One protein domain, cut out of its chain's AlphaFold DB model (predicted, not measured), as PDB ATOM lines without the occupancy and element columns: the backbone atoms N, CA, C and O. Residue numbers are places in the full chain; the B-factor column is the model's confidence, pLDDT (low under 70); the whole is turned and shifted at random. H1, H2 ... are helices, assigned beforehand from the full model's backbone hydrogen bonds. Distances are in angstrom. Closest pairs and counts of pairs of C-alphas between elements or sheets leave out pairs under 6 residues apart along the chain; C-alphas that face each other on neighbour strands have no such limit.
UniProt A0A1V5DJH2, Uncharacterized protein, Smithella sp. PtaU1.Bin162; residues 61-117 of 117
ATOM      1  N   ASN A  61     161.146 100.273 114.187       64.25
ATOM      2  CA  ASN A  61     159.888 101.008 114.231       64.25
ATOM      3  C   ASN A  61     158.914 100.425 113.211       64.25
ATOM      4  O   ASN A  61     159.312 100.227 112.060       64.25
ATOM      5  N   PRO A  62     157.658 100.162 113.602       71.56
ATOM      6  CA  PRO A  62     156.668  99.703 112.649       71.56
ATOM      7  C   PRO A  62     156.447 100.772 111.576       71.56
ATOM      8  O   PRO A  62     156.299 101.954 111.887       71.56
ATOM      9  N   ASP A  63     156.391 100.349 110.313       76.12
ATOM     10  CA  ASP A  63     155.899 101.203 109.237       76.12
ATOM     11  C   ASP A  63     154.371 101.270 109.319       76.12
ATOM     12  O   ASP A  63     153.654 100.397 108.832       76.12
ATOM     13  N   LEU A  64     153.874 102.313 109.980       81.12
ATOM     14  CA  LEU A  64     152.445 102.530 110.204       81.12
ATOM     15  C   LEU A  64     151.719 103.094 108.973       81.12
ATOM     16  O   LEU A  64     150.524 103.378 109.055       81.12
ATOM     17  N   SER A  65     152.418 103.267 107.845       79.25
ATOM     18  CA  SER A  65     151.775 103.513 106.552       79.25
ATOM     19  C   SER A  65     151.232 102.236 105.909       79.25
ATOM     20  O   SER A  65     150.400 102.315 105.009       79.25
ATOM     21  N   ASP A  66     151.670 101.062 106.371       80.69
ATOM     22  CA  ASP A  66     151.144  99.785 105.909       80.69
ATOM     23  C   ASP A  66     149.987  99.325 106.818       80.69
ATOM     24  O   ASP A  66     150.214  98.981 107.987       80.69
ATOM     25  N   PRO A  67     148.741  99.242 106.311       80.62
ATOM     26  CA  PRO A  67     147.598  98.787 107.102       80.62
ATOM     27  C   PRO A  67     147.785  97.366 107.668       80.62
ATOM     28  O   PRO A  67     147.268  97.059 108.744       80.62
ATOM     29  N   ARG A  68     148.579  96.501 107.018       79.00
ATOM     30  CA  ARG A  68     148.891  95.151 107.531       79.00
ATOM     31  C   ARG A  68     149.669  95.205 108.835       79.00
ATOM     32  O   ARG A  68     149.457  94.367 109.711       79.00
ATOM     33  N   VAL A  69     150.564  96.182 108.965       80.12
ATOM     34  CA  VAL A  69     151.346  96.381 110.186       80.12
ATOM     35  C   VAL A  69     150.414  96.821 111.308       80.12
ATOM     36  O   VAL A  69     150.433  96.205 112.368       80.12
ATOM     37  N   VAL A  70     149.537  97.800 111.062       83.62
ATOM     38  CA  VAL A  70     148.567  98.283 112.062       83.62
ATOM     39  C   VAL A  70     147.672  97.149 112.572       83.62
ATOM     40  O   VAL A  70     147.539  96.986 113.785       83.62
ATOM     41  N   LEU A  71     147.125  96.308 111.685       80.88
ATOM     42  CA  LEU A  71     146.337  95.146 112.120       80.88
ATOM     43  C   LEU A  71     147.179  94.145 112.899       80.88
ATOM     44  O   LEU A  71     146.763  93.710 113.964       80.88
ATOM     45  N   GLY A  72     148.381  93.812 112.421       78.06
ATOM     46  CA  GLY A  72     149.264  92.880 113.120       78.06
ATOM     47  C   GLY A  72     149.654  93.344 114.528       78.06
ATOM     48  O   GLY A  72     149.975  92.515 115.382       78.06
ATOM     49  N   ILE A  73     149.628  94.654 114.780       81.12
ATOM     50  CA  ILE A  73     149.795  95.246 116.110       81.12
ATOM     51  C   ILE A  73     148.520  95.065 116.935       81.12
ATOM     52  O   ILE A  73     148.579  94.491 118.022       81.12
ATOM     53  N   MET A  74     147.376  95.501 116.408       83.94
ATOM     54  CA  MET A  74     146.093  95.446 117.115       83.94
ATOM     55  C   MET A  74     145.654  94.005 117.430       83.94
ATOM     56  O   MET A  74     145.177  93.753 118.529       83.94
ATOM     57  N   MET A  75     145.919  93.040 116.543       82.44
ATOM     58  CA  MET A  75     145.626  91.605 116.722       82.44
ATOM     59  C   MET A  75     146.309  90.961 117.932       82.44
ATOM     60  O   MET A  75     145.931  89.866 118.339       82.44
ATOM     61  N   LYS A  76     147.365  91.577 118.476       79.75
ATOM     62  CA  LYS A  76     148.070  91.051 119.654       79.75
ATOM     63  C   LYS A  76     147.405  91.453 120.967       79.75
ATOM     64  O   LYS A  76     147.826  90.961 122.012       79.75
ATOM     65  N   ARG A  77     146.441  92.372 120.922       81.94
ATOM     66  CA  ARG A  77     145.714  92.836 122.099       81.94
ATOM     67  C   ARG A  77     144.513  91.938 122.376       81.94
ATOM     68  O   ARG A  77     143.969  91.316 121.469       81.94
ATOM     69  N   GLU A  78     144.095  91.897 123.636       83.81
ATOM     70  CA  GLU A  78     142.942  91.101 124.081       83.81
ATOM     71  C   GLU A  78     141.609  91.672 123.572       83.81
ATOM     72  O   GLU A  78     140.672  90.929 123.296       83.81
ATOM     73  N   ASP A  79     141.560  92.986 123.366       85.50
ATOM     74  CA  ASP A  79     140.407  93.771 122.917       85.50
ATOM     75  C   ASP A  79     140.319  93.911 121.381       85.50
ATOM     76  O   ASP A  79     139.544  94.702 120.843       85.50
ATOM     77  N   TRP A  80     141.095  93.106 120.647       85.00
ATOM     78  CA  TRP A  80     141.122  93.082 119.181       85.00
ATOM     79  C   TRP A  80     139.732  92.908 118.550       85.00
ATOM     80  O   TRP A  80     139.411  93.566 117.560       85.00
ATOM     81  N   HIS A  81     138.909  92.020 119.112       86.19
ATOM     82  CA  HIS A  81     137.583  91.732 118.570       86.19
ATOM     83  C   HIS A  81     136.648  92.946 118.665       86.19
ATOM     84  O   HIS A  81     135.961  93.257 117.694       86.19
ATOM     85  N   GLU A  82     136.692  93.682 119.777       90.00
ATOM     86  CA  GLU A  82     135.905  94.908 119.970       90.00
ATOM     87  C   GLU A  82     136.347  96.011 119.005       90.00
ATOM     88  O   GLU A  82     135.521  96.706 118.407       90.00
ATOM     89  N   PHE A  83     137.662  96.138 118.792       88.88
ATOM     90  CA  PHE A  83     138.202  97.029 117.771       88.88
ATOM     91  C   PHE A  83     137.626  96.696 116.387       88.88
ATOM     92  O   PHE A  83     137.091  97.588 115.728       88.88
ATOM     93  N   CYS A  84     137.689  95.428 115.966       85.62
ATOM     94  CA  CYS A  84     137.171  94.964 114.675       85.62
ATOM     95  C   CYS A  84     135.690  95.289 114.464       85.62
ATOM     96  O   CYS A  84     135.332  95.796 113.398       85.62
ATOM     97  N   GLU A  85     134.849  95.043 115.469       86.00
ATOM     98  CA  GLU A  85     133.421  95.364 115.414       86.00
ATOM     99  C   GLU A  85     133.185  96.865 115.224       86.00
ATOM    100  O   GLU A  85     132.341  97.265 114.420       86.00
ATOM    101  N   GLN A  86     133.964  97.700 115.913       84.62
ATOM    102  CA  GLN A  86     133.814  99.149 115.846       84.62
ATOM    103  C   GLN A  86     134.315  99.750 114.529       84.62
ATOM    104  O   GLN A  86     133.756 100.746 114.062       84.62
ATOM    105  N   VAL A  87     135.375  99.190 113.939       82.62
ATOM    106  CA  VAL A  87     135.928  99.689 112.668       82.62
ATOM    107  C   VAL A  87     135.355  98.998 111.430       82.62
ATOM    108  O   VAL A  87     135.675  99.403 110.317       82.62
ATOM    109  N   GLY A  88     134.488  97.999 111.604       81.75
ATOM    110  CA  GLY A  88     133.821  97.303 110.502       81.75
ATOM    111  C   GLY A  88     134.704  96.287 109.771       81.75
ATOM    112  O   GLY A  88     134.522  96.062 108.577       81.75
ATOM    113  N   ILE A  89     135.674  95.677 110.458       78.31
ATOM    114  CA  ILE A  89     136.567  94.655 109.888       78.31
ATOM    115  C   ILE A  89     136.063  93.271 110.308       78.31
ATOM    116  O   ILE A  89     136.279  92.860 111.445       78.31
ATOM    117  N   TYR A  90     135.413  92.542 109.392       68.00
ATOM    118  CA  TYR A  90     134.664  91.320 109.736       68.00
ATOM    119  C   TYR A  90     135.296  89.983 109.311       68.00
ATOM    120  O   TYR A  90     134.861  88.950 109.808       68.00
ATOM    121  N   ASP A  91     136.320  89.961 108.448       66.00
ATOM    122  CA  ASP A  91     136.865  88.694 107.906       66.00
ATOM    123  C   ASP A  91     138.398  88.604 107.962       66.00
ATOM    124  O   ASP A  91     139.045  87.982 107.122       66.00
ATOM    125  N   TYR A  92     139.026  89.305 108.914       61.88
ATOM    126  CA  TYR A  92     140.494  89.420 109.035       61.88
ATOM    127  C   TYR A  92     141.205  89.949 107.765       61.88
ATOM    128  O   TYR A  92     142.429  90.094 107.740       61.88
ATOM    129  N   SER A  93     140.442  90.274 106.722       67.06
ATOM    130  CA  SER A  93     140.857  90.909 105.488       67.06
ATOM    131  C   SER A  93     140.904  92.415 105.688       67.06
ATOM    132  O   SER A  93     139.997  93.007 106.274       67.06
ATOM    133  N   ILE A  94     141.941  93.048 105.149       66.38
ATOM    134  CA  ILE A  94     142.000  94.507 105.082       66.38
ATOM    135  C   ILE A  94     140.902  94.972 104.132       66.38
ATOM    136  O   ILE A  94     140.922  94.619 102.953       66.38
ATOM    137  N   ASP A  95     139.968  95.767 104.647       68.69
ATOM    138  CA  ASP A  95     138.980  96.447 103.818       68.69
ATOM    139  C   ASP A  95     139.701  97.294 102.757       68.69
ATOM    140  O   ASP A  95     140.679  97.992 103.047       68.69
ATOM    141  N   ILE A  96     139.220  97.228 101.516       68.56
ATOM    142  CA  ILE A  96     139.788  97.943 100.374       68.56
ATOM    143  C   ILE A  96     139.939  99.446 100.646       68.56
ATOM    144  O   ILE A  96     140.894 100.058 100.163       68.56
ATOM    145  N   GLN A  97     139.076 100.031 101.484       70.19
ATOM    146  CA  GLN A  97     139.177 101.437 101.885       70.19
ATOM    147  C   GLN A  97     140.510 101.766 102.580       70.19
ATOM    148  O   GLN A  97     141.074 102.839 102.374       70.19
ATOM    149  N   TYR A  98     141.069 100.824 103.346       73.00
ATOM    150  CA  TYR A  98     142.350 100.984 104.037       73.00
ATOM    151  C   TYR A  98     143.554 100.729 103.130       73.00
ATOM    152  O   TYR A  98     144.660 101.170 103.434       73.00
ATOM    153  N   VAL A  99     143.352 100.024 102.014       69.31
ATOM    154  CA  VAL A  99     144.376  99.862 100.973       69.31
ATOM    155  C   VAL A  99     144.509 101.145 100.154       69.31
ATOM    156  O   VAL A  99     145.618 101.537  99.799       69.31
ATOM    157  N   ILE A 100     143.384 101.807  99.868       70.31
ATOM    158  CA  ILE A 100     143.343 103.056  99.094       70.31
ATOM    159  C   ILE A 100     143.878 104.232  99.922       70.31
ATOM    160  O   ILE A 100     144.615 105.069  99.400       70.31
ATOM    161  N   GLU A 101     143.549 104.284 101.214       80.06
ATOM    162  CA  GLU A 101     144.069 105.289 102.138       80.06
ATOM    163  C   GLU A 101     145.022 104.653 103.169       80.06
ATOM    164  O   GLU A 101     144.567 104.194 104.217       80.06
ATOM    165  N   PRO A 102     146.352 104.679 102.945       73.19
ATOM    166  CA  PRO A 102     147.322 103.915 103.744       73.19
ATOM    167  C   PRO A 102     147.293 104.228 105.251       73.19
ATOM    168  O   PRO A 102     147.558 103.367 106.084       73.19
ATOM    169  N   TYR A 103     146.910 105.454 105.624       85.31
ATOM    170  CA  TYR A 103     146.824 105.887 107.025       85.31
ATOM    171  C   TYR A 103     145.424 105.781 107.629       85.31
ATOM    172  O   TYR A 103     145.255 106.055 108.816       85.31
ATOM    173  N   ALA A 104     144.407 105.406 106.851       87.62
ATOM    174  CA  ALA A 104     143.033 105.329 107.336       87.62
ATOM    175  C   ALA A 104     142.895 104.382 108.525       87.62
ATOM    176  O   ALA A 104     142.270 104.708 109.534       87.62
ATOM    177  N   LEU A 105     143.555 103.231 108.426       87.75
ATOM    178  CA  LEU A 105     143.516 102.216 109.462       87.75
ATOM    179  C   LEU A 105     144.322 102.611 110.695       87.75
ATOM    180  O   LEU A 105     143.882 102.365 111.816       87.75
ATOM    181  N   PHE A 106     145.460 103.286 110.495       91.25
ATOM    182  CA  PHE A 106     146.198 103.903 111.591       91.25
ATOM    183  C   PHE A 106     145.294 104.859 112.371       91.25
ATOM    184  O   PHE A 106     145.203 104.748 113.586       91.25
ATOM    185  N   TRP A 107     144.594 105.769 111.691       92.75
ATOM    186  CA  TRP A 107     143.742 106.750 112.360       92.75
ATOM    187  C   TRP A 107     142.547 106.114 113.063       92.75
ATOM    188  O   TRP A 107     142.204 106.534 114.168       92.75
ATOM    189  N   ALA A 108     141.936 105.093 112.463       91.38
ATOM    190  CA  ALA A 108     140.866 104.336 113.098       91.38
ATOM    191  C   ALA A 108     141.355 103.679 114.401       91.38
ATOM    192  O   ALA A 108     140.767 103.906 115.457       91.38
ATOM    193  N   ALA A 109     142.481 102.961 114.349       91.19
ATOM    194  CA  ALA A 109     143.082 102.305 115.509       91.19
ATOM    195  C   ALA A 109     143.576 103.302 116.565       91.19
ATOM    196  O   ALA A 109     143.327 103.127 117.755       91.19
ATOM    197  N   TYR A 110     144.219 104.389 116.148       93.69
ATOM    198  CA  TYR A 110     144.711 105.430 117.043       93.69
ATOM    199  C   TYR A 110     143.574 106.110 117.811       93.69
ATOM    200  O   TYR A 110     143.638 106.244 119.032       93.69
ATOM    201  N   ASN A 111     142.504 106.500 117.115       93.06
ATOM    202  CA  ASN A 111     141.346 107.123 117.752       93.06
ATOM    203  C   ASN A 111     140.585 106.146 118.649       93.06
ATOM    204  O   ASN A 111     140.041 106.562 119.668       93.06
ATOM    205  N   TRP A 112     140.545 104.867 118.279       92.88
ATOM    206  CA  TRP A 112     139.957 103.816 119.098       92.88
ATOM    207  C   TRP A 112     140.705 103.660 120.427       92.88
ATOM    208  O   TRP A 112     140.118 103.843 121.490       92.88
ATOM    209  N   LEU A 113     142.029 103.483 120.360       91.00
ATOM    210  CA  LEU A 113     142.908 103.405 121.531       91.00
ATOM    211  C   LEU A 113     142.855 104.664 122.407       91.00
ATOM    212  O   LEU A 113     143.124 104.603 123.600       91.00
ATOM    213  N   LYS A 114     142.540 105.821 121.820       91.44
ATOM    214  CA  LYS A 114     142.384 107.081 122.551       91.44
ATOM    215  C   LYS A 114     141.059 107.199 123.305       91.44
ATOM    216  O   LYS A 114     140.994 107.946 124.270       91.44
ATOM    217  N   LYS A 115     140.011 106.503 122.860       86.62
ATOM    218  CA  LYS A 115     138.686 106.516 123.503       86.62
ATOM    219  C   LYS A 115     138.567 105.537 124.674       86.62
ATOM    220  O   LYS A 115     137.662 105.712 125.477       86.62
ATOM    221  N   GLY A 116     139.419 104.511 124.723       72.44
ATOM    222  CA  GLY A 116     139.419 103.482 125.771       72.44
ATOM    223  C   GLY A 116     140.258 103.806 127.017       72.44
ATOM    224  O   GLY A 116     140.360 102.949 127.890       72.44
ATOM    225  N   GLU A 117     140.874 104.993 127.091       57.88
ATOM    226  CA  GLU A 117     141.540 105.541 128.293       57.88
ATOM    227  C   GLU A 117     140.592 106.449 129.084       57.88
ATOM    228  O   GLU A 117     140.663 106.414 130.333       57.88
TER     229      GLU A 117
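Overview. This is residues 61 to 117 of the 117 residues of an uncharacterized protein of Smithella sp. PtaU1.Bin162 (UniProt A0A1V5DJH2). Two helices, H1 and the longer H4, lie roughly side by side and run the same way, and H2 stands at a steep slant to both, so that the centres of H1, H2 and H4 make a triangle. The short H3 sits near the ends where H1 and H4 begin, and residues 88 to 95 lead to it from H2. The printed part has 57 residues with four named helices, H1, H2, H3 and H4 in that order along the chain, and no named strand; its class is all helix, with 33 residues in named helices. It is compact, with a radius of gyration of the C-alphas of 10.4 A, and its C-alphas span 27 by 26 by 18 A.

Arrangement. Start at H1, residues 67 to 74, and look across to H4, residues 104 to 115, the hub, which touches three helices. H1 and H4 touch at a shallow tilt of 23 degrees, the same way; the closest C-alphas are those of Pro 67 and Leu 105, 5.8 A apart, and H4 touches H1 with residues 104 to 109 alone. Next along the chain is H2, residues 80 to 87, close to H1 but not clearly touching: the closest C-alphas, of Met 74 and Trp 80, are 5.9 A apart. H1 and H2 run opposite ways at a steep tilt of 48 degrees. H2 and H4 only just touch, with 3 pairs of C-alphas within 8 A, the closest being those of Val 87 and Ala 108 at 6.8 A; H4 uses residues 108 to 112 alone. They run opposite ways at a steep tilt of 69 degrees, only just short of about perpendicular. Go on to H3, residues 96 to 100, which is apart from H2. H3 and H4 touch only at the corner by their link, and only just, with 3 pairs of C-alphas within 8 A; the closest, of Tyr 98 and Ala 104, are 5.5 A apart, and H4 uses residues 104 to 105 alone. H1 and H3 are close but not clearly touching, the C-alphas of Pro 67 and Tyr 98 being closest at 6.5 A. In H1, H2, H3 and H4 every O i to N i+4 pair is within hydrogen-bond range.

Along the chain. Find C-alpha 67 at (147.598, 98.787, 107.102); from there H1 runs 10.7 A to C-alpha 74. H2 runs 10.6 A from Trp 80 to Val 87, and H3 6.4 A from Ile 96 to Ile 100. H4 runs 16.8 A from C-alpha 104 at (143.033, 105.329, 107.336) to C-alpha 115 at (138.686, 106.516, 123.503).

Size, cuts and confidence. The two C-alphas farthest apart are those of Ile 100 and Glu 117, 29.4 A. The printed part has no cut and ends at the chain's last residue. The links H1 to H2 and H3 to H4 are tight, and H2 to H3 is short. Look in the B-factor column for a mean pLDDT of the printed part of 80.2; residues 61, 90 to 96, 99 and 117 are under 70 in this model.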